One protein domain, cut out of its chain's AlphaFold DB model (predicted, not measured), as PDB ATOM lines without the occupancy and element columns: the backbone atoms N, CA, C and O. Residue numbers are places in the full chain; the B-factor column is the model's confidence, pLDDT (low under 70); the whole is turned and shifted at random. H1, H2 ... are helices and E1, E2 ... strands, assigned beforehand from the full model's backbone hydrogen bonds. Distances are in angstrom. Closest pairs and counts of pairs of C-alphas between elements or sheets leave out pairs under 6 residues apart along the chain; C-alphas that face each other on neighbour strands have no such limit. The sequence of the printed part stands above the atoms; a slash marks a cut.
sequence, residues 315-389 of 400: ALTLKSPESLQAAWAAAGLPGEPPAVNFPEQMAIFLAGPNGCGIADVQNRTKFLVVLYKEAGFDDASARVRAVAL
ATOM      1  N   ALA A 315      39.859 103.506 300.436       84.25
ATOM      2  CA  ALA A 315      40.006 104.243 299.184       84.25
ATOM      3  C   ALA A 315      38.726 105.048 298.926       84.25
ATOM      4  O   ALA A 315      37.630 104.489 298.950       84.25
ATOM      5  N   LEU A 316      38.863 106.353 298.702       87.75
ATOM      6  CA  LEU A 316      37.760 107.273 298.427       87.75
ATOM      7  C   LEU A 316      37.947 107.868 297.033       87.75
ATOM      8  O   LEU A 316      38.966 108.494 296.754       87.75
ATOM      9  N   THR A 317      36.968 107.680 296.153       88.69
ATOM     10  CA  THR A 317      36.921 108.359 294.850       88.69
ATOM     11  C   THR A 317      36.320 109.745 295.021       88.69
ATOM     12  O   THR A 317      35.185 109.872 295.483       88.69
ATOM     13  N   LEU A 318      37.060 110.771 294.625       91.19
ATOM     14  CA  LEU A 318      36.714 112.174 294.805       91.19
ATOM     15  C   LEU A 318      36.485 112.818 293.437       91.19
ATOM     16  O   LEU A 318      37.267 112.620 292.507       91.19
ATOM     17  N   LYS A 319      35.389 113.571 293.314       90.31
ATOM     18  CA  LYS A 319      34.955 114.203 292.052       90.31
ATOM     19  C   LYS A 319      34.930 115.728 292.113       90.31
ATOM     20  O   LYS A 319      34.663 116.366 291.103       90.31
ATOM     21  N   SER A 320      35.167 116.310 293.285       91.81
ATOM     22  CA  SER A 320      35.175 117.758 293.478       91.81
ATOM     23  C   SER A 320      36.340 118.192 294.372       91.81
ATOM     24  O   SER A 320      36.744 117.425 295.256       91.81
ATOM     25  N   PRO A 321      36.848 119.425 294.204       91.62
ATOM     26  CA  PRO A 321      37.896 119.970 295.068       91.62
ATOM     27  C   PRO A 321      37.463 120.030 296.536       91.62
ATOM     28  O   PRO A 321      38.242 119.693 297.422       91.62
ATOM     29  N   GLU A 322      36.190 120.332 296.793       93.44
ATOM     30  CA  GLU A 322      35.612 120.332 298.140       93.44
ATOM     31  C   GLU A 322      35.676 118.947 298.793       93.44
ATOM     32  O   GLU A 322      36.029 118.822 299.964       93.44
ATOM     33  N   SER A 323      35.393 117.881 298.030       92.06
ATOM     34  CA  SER A 323      35.479 116.509 298.542       92.06
ATOM     35  C   SER A 323      36.918 116.110 298.881       92.06
ATOM     36  O   SER A 323      37.141 115.394 299.857       92.06
ATOM     37  N   LEU A 324      37.900 116.619 298.128       92.69
ATOM     38  CA  LEU A 324      39.316 116.422 298.425       92.69
ATOM     39  C   LEU A 324      39.748 117.179 299.667       92.69
ATOM     40  O   LEU A 324      40.411 116.595 300.517       92.69
ATOM     41  N   GLN A 325      39.325 118.428 299.817       92.75
ATOM     42  CA  GLN A 325      39.627 119.210 301.006       92.75
ATOM     43  C   GLN A 325      38.983 118.612 302.262       92.75
ATOM     44  O   GLN A 325      39.639 118.512 303.297       92.75
ATOM     45  N   ALA A 326      37.746 118.119 302.162       91.19
ATOM     46  CA  ALA A 326      37.076 117.420 303.255       91.19
ATOM     47  C   ALA A 326      37.792 116.111 303.632       91.19
ATOM     48  O   ALA A 326      37.996 115.848 304.816       91.19
ATOM     49  N   ALA A 327      38.215 115.309 302.648       89.94
ATOM     50  CA  ALA A 327      38.983 114.088 302.896       89.94
ATOM     51  C   ALA A 327      40.373 114.381 303.492       89.94
ATOM     52  O   ALA A 327      40.811 113.673 304.397       89.94
ATOM     53  N   TRP A 328      41.033 115.447 303.032       89.75
ATOM     54  CA  TRP A 328      42.331 115.909 303.524       89.75
ATOM     55  C   TRP A 328      42.257 116.359 304.988       89.75
ATOM     56  O   TRP A 328      43.039 115.903 305.822       89.75
ATOM     57  N   ALA A 329      41.246 117.169 305.321       89.44
ATOM     58  CA  ALA A 329      40.982 117.612 306.686       89.44
ATOM     59  C   ALA A 329      40.578 116.446 307.603       89.44
ATOM     60  O   ALA A 329      41.068 116.345 308.725       89.44
ATOM     61  N   ALA A 330      39.735 115.525 307.122       87.56
ATOM     62  CA  ALA A 330      39.332 114.337 307.877       87.56
ATOM     63  C   ALA A 330      40.503 113.381 308.156       87.56
ATOM     64  O   ALA A 330      40.486 112.664 309.155       87.56
ATOM     65  N   ALA A 331      41.523 113.380 307.295       84.62
ATOM     66  CA  ALA A 331      42.763 112.643 307.501       84.62
ATOM     67  C   ALA A 331      43.756 113.361 308.438       84.62
ATOM     68  O   ALA A 331      44.809 112.801 308.734       84.62
ATOM     69  N   GLY A 332      43.440 114.574 308.911       86.69
ATOM     70  CA  GLY A 332      44.296 115.347 309.814       86.69
ATOM     71  C   GLY A 332      45.575 115.867 309.157       86.69
ATOM     72  O   GLY A 332      46.575 116.076 309.841       86.69
ATOM     73  N   LEU A 333      45.573 116.037 307.833       83.62
ATOM     74  CA  LEU A 333      46.752 116.476 307.095       83.62
ATOM     75  C   LEU A 333      46.880 118.002 307.155       83.62
ATOM     76  O   LEU A 333      45.898 118.701 306.897       83.62
ATOM     77  N   PRO A 334      48.067 118.539 307.483       83.69
ATOM     78  CA  PRO A 334      48.279 119.979 307.486       83.69
ATOM     79  C   PRO A 334      48.292 120.535 306.054       83.69
ATOM     80  O   PRO A 334      48.663 119.840 305.104       83.69
ATOM     81  N   GLY A 335      47.923 121.809 305.915       90.12
ATOM     82  CA  GLY A 335      47.975 122.548 304.651       90.12
ATOM     83  C   GLY A 335      46.798 122.299 303.706       90.12
ATOM     84  O   GLY A 335      45.857 121.566 304.012       90.12
ATOM     85  N   GLU A 336      46.851 122.954 302.549       87.62
ATOM     86  CA  GLU A 336      45.880 122.763 301.472       87.62
ATOM     87  C   GLU A 336      46.232 121.508 300.654       87.62
ATOM     88  O   GLU A 336      47.417 121.232 300.430       87.62
ATOM     89  N   PRO A 337      45.234 120.723 300.204       87.56
ATOM     90  CA  PRO A 337      45.495 119.587 299.332       87.56
ATOM     91  C   PRO A 337      46.106 120.059 298.000       87.56
ATOM     92  O   PRO A 337      45.819 121.170 297.548       87.56
ATOM     93  N   PRO A 338      46.913 119.223 297.322       84.75
ATOM     94  CA  PRO A 338      47.461 119.577 296.018       84.75
ATOM     95  C   PRO A 338      46.336 119.847 295.010       84.75
ATOM     96  O   PRO A 338      45.301 119.176 295.017       84.75
ATOM     97  N   ALA A 339      46.553 120.820 294.124       81.81
ATOM     98  CA  ALA A 339      45.593 121.166 293.085       81.81
ATOM     99  C   ALA A 339      45.436 120.001 292.092       81.81
ATOM    100  O   ALA A 339      46.382 119.640 291.391       81.81
ATOM    101  N   VAL A 340      44.233 119.424 292.030       84.94
ATOM    102  CA  VAL A 340      43.855 118.383 291.061       84.94
ATOM    103  C   VAL A 340      42.807 118.944 290.104       84.94
ATOM    104  O   VAL A 340      41.870 119.624 290.530       84.94
ATOM    105  N   ASN A 341      42.938 118.654 288.807       81.94
ATOM    106  CA  ASN A 341      42.007 119.127 287.784       81.94
ATOM    107  C   ASN A 341      40.795 118.181 287.655       81.94
ATOM    108  O   ASN A 341      40.683 117.400 286.713       81.94
ATOM    109  N   PHE A 342      39.863 118.266 288.610       81.81
ATOM    110  CA  PHE A 342      38.642 117.442 288.665       81.81
ATOM    111  C   PHE A 342      37.752 117.405 287.402       81.81
ATOM    112  O   PHE A 342      37.154 116.356 287.164       81.81
ATOM    113  N   PRO A 343      37.616 118.475 286.589       73.31
ATOM    114  CA  PRO A 343      36.810 118.421 285.366       73.31
ATOM    115  C   PRO A 343      37.218 117.313 284.385       73.31
ATOM    116  O   PRO A 343      36.368 116.785 283.672       73.31
ATOM    117  N   GLU A 344      38.502 116.952 284.352       70.94
ATOM    118  CA  GLU A 344      39.052 115.967 283.410       70.94
ATOM    119  C   GLU A 344      39.575 114.698 284.103       70.94
ATOM    120  O   GLU A 344      39.855 113.696 283.435       70.94
ATOM    121  N   GLN A 345      39.715 114.732 285.433       74.62
ATOM    122  CA  GLN A 345      40.433 113.729 286.216       74.62
ATOM    123  C   GLN A 345      39.630 113.264 287.429       74.62
ATOM    124  O   GLN A 345      38.985 114.047 288.126       74.62
ATOM    125  N   MET A 346      39.713 111.967 287.720       78.25
ATOM    126  CA  MET A 346      39.210 111.412 288.975       78.25
ATOM    127  C   MET A 346      40.375 111.275 289.952       78.25
ATOM    128  O   MET A 346      41.362 110.610 289.643       78.25
ATOM    129  N   ALA A 347      40.242 111.850 291.147       81.38
ATOM    130  CA  ALA A 347      41.216 111.654 292.214       81.38
ATOM    131  C   ALA A 347      40.788 110.480 293.103       81.38
ATOM    132  O   ALA A 347      39.629 110.383 293.512       81.38
ATOM    133  N   ILE A 348      41.722 109.594 293.434       85.81
ATOM    134  CA  ILE A 348      41.530 108.544 294.433       85.81
ATOM    135  C   ILE A 348      42.374 108.904 295.651       85.81
ATOM    136  O   ILE A 348      43.598 108.945 295.578       85.81
ATOM    137  N   PHE A 349      41.720 109.149 296.780       85.19
ATOM    138  CA  PHE A 349      42.386 109.343 298.059       85.19
ATOM    139  C   PHE A 349      42.526 107.997 298.772       85.19
ATOM    140  O   PHE A 349      41.539 107.305 299.028       85.19
ATOM    141  N   LEU A 350      43.761 107.612 299.068       86.44
ATOM    142  CA  LEU A 350      44.130 106.378 299.749       86.44
ATOM    143  C   LEU A 350      44.585 106.732 301.163       86.44
ATOM    144  O   LEU A 350      45.544 107.475 301.331       86.44
ATOM    145  N   ALA A 351      43.926 106.182 302.178       82.19
ATOM    146  CA  ALA A 351      44.339 106.340 303.569       82.19
ATOM    147  C   ALA A 351      44.739 104.978 304.147       82.19
ATOM    148  O   ALA A 351      43.963 104.015 304.114       82.19
ATOM    149  N   GLY A 352      45.961 104.898 304.669       83.19
ATOM    150  CA  GLY A 352      46.501 103.735 305.361       83.19
ATOM    151  C   GLY A 352      47.105 104.110 306.717       83.19
ATOM    152  O   GLY A 352      47.289 105.291 307.009       83.19
ATOM    153  N   PRO A 353      47.440 103.112 307.551       74.62
ATOM    154  CA  PRO A 353      48.007 103.337 308.884       74.62
ATOM    155  C   PRO A 353      49.359 104.063 308.840       74.62
ATOM    156  O   PRO A 353      49.719 104.742 309.793       74.62
ATOM    157  N   ASN A 354      50.078 103.958 307.719       77.25
ATOM    158  CA  ASN A 354      51.427 104.503 307.557       77.25
ATOM    159  C   ASN A 354      51.458 105.782 306.702       77.25
ATOM    160  O   ASN A 354      52.535 106.237 306.323       77.25
ATOM    161  N   GLY A 355      50.293 106.338 306.352       80.25
ATOM    162  CA  GLY A 355      50.204 107.565 305.572       80.25
ATOM    163  C   GLY A 355      48.980 107.635 304.666       80.25
ATOM    164  O   GLY A 355      48.231 106.673 304.475       80.25
ATOM    165  N   CYS A 356      48.796 108.808 304.082       78.25
ATOM    166  CA  CYS A 356      47.801 109.076 303.056       78.25
ATOM    167  C   CYS A 356      48.477 109.235 301.695       78.25
ATOM    168  O   CYS A 356      49.637 109.644 301.622       78.25
ATOM    169  N   GLY A 357      47.728 109.025 300.620       81.56
ATOM    170  CA  GLY A 357      48.136 109.514 299.322       81.56
ATOM    171  C   GLY A 357      47.000 109.817 298.374       81.56
ATOM    172  O   GLY A 357      45.905 109.278 298.494       81.56
ATOM    173  N   ILE A 358      47.273 110.708 297.429       79.50
ATOM    174  CA  ILE A 358      46.361 111.021 296.331       79.50
ATOM    175  C   ILE A 358      46.905 110.348 295.087       79.50
ATOM    176  O   ILE A 358      48.099 110.438 294.816       79.50
ATOM    177  N   ALA A 359      46.012 109.685 294.366       78.94
ATOM    178  CA  ALA A 359      46.226 109.111 293.058       78.94
ATOM    179  C   ALA A 359      45.392 109.879 292.028       78.94
ATOM    180  O   ALA A 359      44.165 109.868 292.096       78.94
ATOM    181  N   ASP A 360      46.059 110.531 291.078       74.69
ATOM    182  CA  ASP A 360      45.409 111.122 289.905       74.69
ATOM    183  C   ASP A 360      45.189 110.033 288.841       74.69
ATOM    184  O   ASP A 360      46.127 109.326 288.464       74.69
ATOM    185  N   VAL A 361      43.945 109.869 288.387       72.31
ATOM    186  CA  VAL A 361      43.582 108.978 287.281       72.31
ATOM    187  C   VAL A 361      43.334 109.831 286.042       72.31
ATOM    188  O   VAL A 361      42.221 110.303 285.797       72.31
ATOM    189  N   GLN A 362      44.377 109.990 285.228       65.38
ATOM    190  CA  GLN A 362      44.264 110.673 283.945       65.38
ATOM    191  C   GLN A 362      43.661 109.742 282.898       65.38
ATOM    192  O   GLN A 362      44.180 108.662 282.614       65.38
ATOM    193  N   ASN A 363      42.587 110.199 282.258       51.31
ATOM    194  CA  ASN A 363      41.769 109.416 281.329       51.31
ATOM    195  C   ASN A 363      42.489 109.026 280.010       51.31
ATOM    196  O   ASN A 363      41.868 108.494 279.093       51.31
ATOM    197  N   ARG A 364      43.795 109.310 279.870       49.88
ATOM    198  CA  ARG A 364      44.567 109.085 278.631       49.88
ATOM    199  C   ARG A 364      45.966 108.494 278.816       49.88
ATOM    200  O   ARG A 364      46.524 107.980 277.850       49.88
ATOM    201  N   THR A 365      46.531 108.492 280.020       46.97
ATOM    202  CA  THR A 365      47.890 107.992 280.267       46.97
ATOM    203  C   THR A 365      47.911 107.178 281.556       46.97
ATOM    204  O   THR A 365      47.451 107.603 282.608       46.97
ATOM    205  N   LYS A 366      48.405 105.941 281.453       49.31
ATOM    206  CA  LYS A 366      48.365 104.916 282.502       49.31
ATOM    207  C   LYS A 366      49.367 105.211 283.626       49.31
ATOM    208  O   LYS A 366      50.291 104.429 283.834       49.31
ATOM    209  N   PHE A 367      49.240 106.321 284.336       42.75
ATOM    210  CA  PHE A 367      50.112 106.635 285.466       42.75
ATOM    211  C   PHE A 367      49.279 106.893 286.712       42.75
ATOM    212  O   PHE A 367      48.295 107.616 286.673       42.75
ATOM    213  N   LEU A 368      49.694 106.268 287.808       51.34
ATOM    214  CA  LEU A 368      49.243 106.555 289.157       51.34
ATOM    215  C   LEU A 368      50.356 107.378 289.803       51.34
ATOM    216  O   LEU A 368      51.425 106.843 290.111       51.34
ATOM    217  N   VAL A 369      50.154 108.679 289.967       51.69
ATOM    218  CA  VAL A 369      51.059 109.480 290.799       51.69
ATOM    219  C   VAL A 369      50.600 109.290 292.230       51.69
ATOM    220  O   VAL A 369      49.502 109.714 292.548       51.69
ATOM    221  N   VAL A 370      51.393 108.618 293.068       57.88
ATOM    222  CA  VAL A 370      51.085 108.459 294.495       57.88
ATOM    223  C   VAL A 370      51.970 109.428 295.261       57.88
ATOM    224  O   VAL A 370      53.182 109.231 295.369       57.88
ATOM    225  N   LEU A 371      51.364 110.494 295.774       54.28
ATOM    226  CA  LEU A 371      51.999 111.374 296.753       54.28
ATOM    227  C   LEU A 371      51.780 110.750 298.120       54.28
ATOM    228  O   LEU A 371      50.628 110.537 298.463       54.28
ATOM    229  N   TYR A 372      52.821 110.440 298.888       58.50
ATOM    230  CA  TYR A 372      52.629 109.988 300.263       58.50
ATOM    231  C   TYR A 372      53.510 110.768 301.233       58.50
ATOM    232  O   TYR A 372      54.624 111.175 300.897       58.50
ATOM    233  N   LYS A 373      52.983 110.977 302.441       54.97
ATOM    234  CA  LYS A 373      53.714 111.537 303.577       54.97
ATOM    235  C   LYS A 373      53.908 110.416 304.595       54.97
ATOM    236  O   LYS A 373      52.927 109.912 305.138       54.97
ATOM    237  N   GLU A 374      55.153 109.990 304.793       55.53
ATOM    238  CA  GLU A 374      55.521 109.078 305.882       55.53
ATOM    239  C   GLU A 374      55.402 109.837 307.213       55.53
ATOM    240  O   GLU A 374      55.862 110.975 307.339       55.53
ATOM    241  N   ALA A 375      54.756 109.222 308.204       46.88
ATOM    242  CA  ALA A 375      54.691 109.779 309.549       46.88
ATOM    243  C   ALA A 375      56.116 109.858 310.130       46.88
ATOM    244  O   ALA A 375      56.754 108.828 310.325       46.88
ATOM    245  N   GLY A 376      56.616 111.074 310.378       46.62
ATOM    246  CA  GLY A 376      57.945 111.312 310.961       46.62
ATOM    247  C   GLY A 376      58.956 112.053 310.076       46.62
ATOM    248  O   GLY A 376      60.068 112.291 310.534       46.62
ATOM    249  N   PHE A 377      58.595 112.451 308.850       45.50
ATOM    250  CA  PHE A 377      59.446 113.290 307.992       45.50
ATOM    251  C   PHE A 377      59.031 114.772 308.009       45.50
ATOM    252  O   PHE A 377      57.840 115.092 307.981       45.50
ATOM    253  N   ASP A 378      60.031 115.661 308.022       44.97
ATOM    254  CA  ASP A 378      59.882 117.121 307.939       44.97
ATOM    255  C   ASP A 378      59.185 117.553 306.631       44.97
ATOM    256  O   ASP A 378      59.394 116.945 305.572       44.97
ATOM    257  N   ASP A 379      58.397 118.638 306.688       50.16
ATOM    258  CA  ASP A 379      57.495 119.112 305.614       50.16
ATOM    259  C   ASP A 379      58.174 119.316 304.244       50.16
ATOM    260  O   ASP A 379      57.518 119.246 303.204       50.16
ATOM    261  N   ALA A 380      59.494 119.498 304.212       41.94
ATOM    262  CA  ALA A 380      60.261 119.720 302.988       41.94
ATOM    263  C   ALA A 380      60.547 118.448 302.158       41.94
ATOM    264  O   ALA A 380      61.137 118.544 301.084       41.94
ATOM    265  N   SER A 381      60.167 117.253 302.629       45.66
ATOM    266  CA  SER A 381      60.626 115.978 302.047       45.66
ATOM    267  C   SER A 381      59.511 115.020 301.608       45.66
ATOM    268  O   SER A 381      59.659 113.799 301.656       45.66
ATOM    269  N   ALA A 382      58.403 115.564 301.094       48.16
ATOM    270  CA  ALA A 382      57.403 114.768 300.383       48.16
ATOM    271  C   ALA A 382      58.037 114.074 299.160       48.16
ATOM    272  O   ALA A 382      58.533 114.721 298.234       48.16
ATOM    273  N   ARG A 383      58.030 112.736 299.136       52.81
ATOM    274  CA  ARG A 383      58.553 111.959 298.005       52.81
ATOM    275  C   ARG A 383      57.447 111.726 296.982       52.81
ATOM    276  O   ARG A 383      56.501 110.984 297.227       52.81
ATOM    277  N   VAL A 384      57.598 112.318 295.801       45.53
ATOM    278  CA  VAL A 384      56.735 112.035 294.648       45.53
ATOM    279  C   VAL A 384      57.226 110.758 293.969       45.53
ATOM    280  O   VAL A 384      58.366 110.700 293.503       45.53
ATOM    281  N   ARG A 385      56.381 109.728 293.877       50.88
ATOM    282  CA  ARG A 385      56.637 108.572 293.005       50.88
ATOM    283  C   ARG A 385      55.530 108.440 291.966       50.88
ATOM    284  O   ARG A 385      54.376 108.179 292.295       50.88
ATOM    285  N   ALA A 386      55.910 108.573 290.699       40.84
ATOM    286  CA  ALA A 386      55.065 108.188 289.579       40.84
ATOM    287  C   ALA A 386      55.193 106.676 289.353       40.84
ATOM    288  O   ALA A 386      56.296 106.162 289.157       40.84
ATOM    289  N   VAL A 387      54.073 105.953 289.385       47.97
ATOM    290  CA  VAL A 387      54.025 104.521 289.076       47.97
ATOM    291  C   VAL A 387      53.245 104.331 287.779       47.97
ATOM    292  O   VAL A 387      52.074 104.692 287.685       47.97
ATOM    293  N   ALA A 388      53.887 103.750 286.766       39.28
ATOM    294  CA  ALA A 388      53.210 103.367 285.532       39.28
ATOM    295  C   ALA A 388      52.263 102.186 285.801       39.28
ATOM    296  O   ALA A 388      52.681 101.119 286.260       39.28
ATOM    297  N   LEU A 389      50.978 102.365 285.510       39.88
ATOM    298  CA  LEU A 389      49.965 101.323 285.596       39.88
ATOM    299  C   LEU A 389      50.089 100.407 284.370       39.88
ATOM    300  O   LEU A 389      49.718 100.759 283.250       39.88
TER     301      LEU A 389
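This is residues 315 to 389 of the 400 residues of the protein "zf-HC2 domain-containing protein" of Elusimicrobia bacterium CG11_big_fil_rev_8_21_14_0_20_64_6 (UniProt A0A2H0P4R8). A strongly twisted sheet of five strands has one helix, H1, packed over one face, beneath which lie E1 and E2; the other face is bare. The 75 printed residues run E1 H1 E2 E3 E4 E5; sheet order E1 E2 E3 E4 E5, antiparallel; class mixed. It is compact, radius of gyration of the C-alphas 12.1 A, spanning 35 by 27 by 21 A.

E1, residues 315 to 318, begins at C-alpha (40.006, 104.243, 299.184). H1 is 321 to 330, 14.1 A; E2 345 to 352, 22.4 A; E3 355 to 362, 22.6 A; E4 367 to 372; E5 383 to 388, ending at C-alpha (53.210, 103.367, 285.532).

N 316 and O 349 of E1 and E2 are 2.9 A apart. E2 to E5 form a meander, each strand the antiparallel neighbour of the one before: N 348 and O 359, 2.8 A; N 371 and O 358, 3.4 A; N 368 and O 387, 2.9 A. H1, every O i to N i+4 pair within hydrogen-bond range, is on one face of the sheet, two layers, a helix layer and a sheet layer, at a height over the sheet of 9.6 A, and runs along the strands, at 3 degrees to E2 on the local plane; the closest C-alphas of H1 and E2 are those of Ala 327 and Phe 349, 7.6 A apart, and the closest of H1 and E1 are those of Leu 324 and Leu 318, 6.2 A apart.

The printed part has no cut. H1 to E2 is a long link. Residues 362 to 389 have pLDDT under 70.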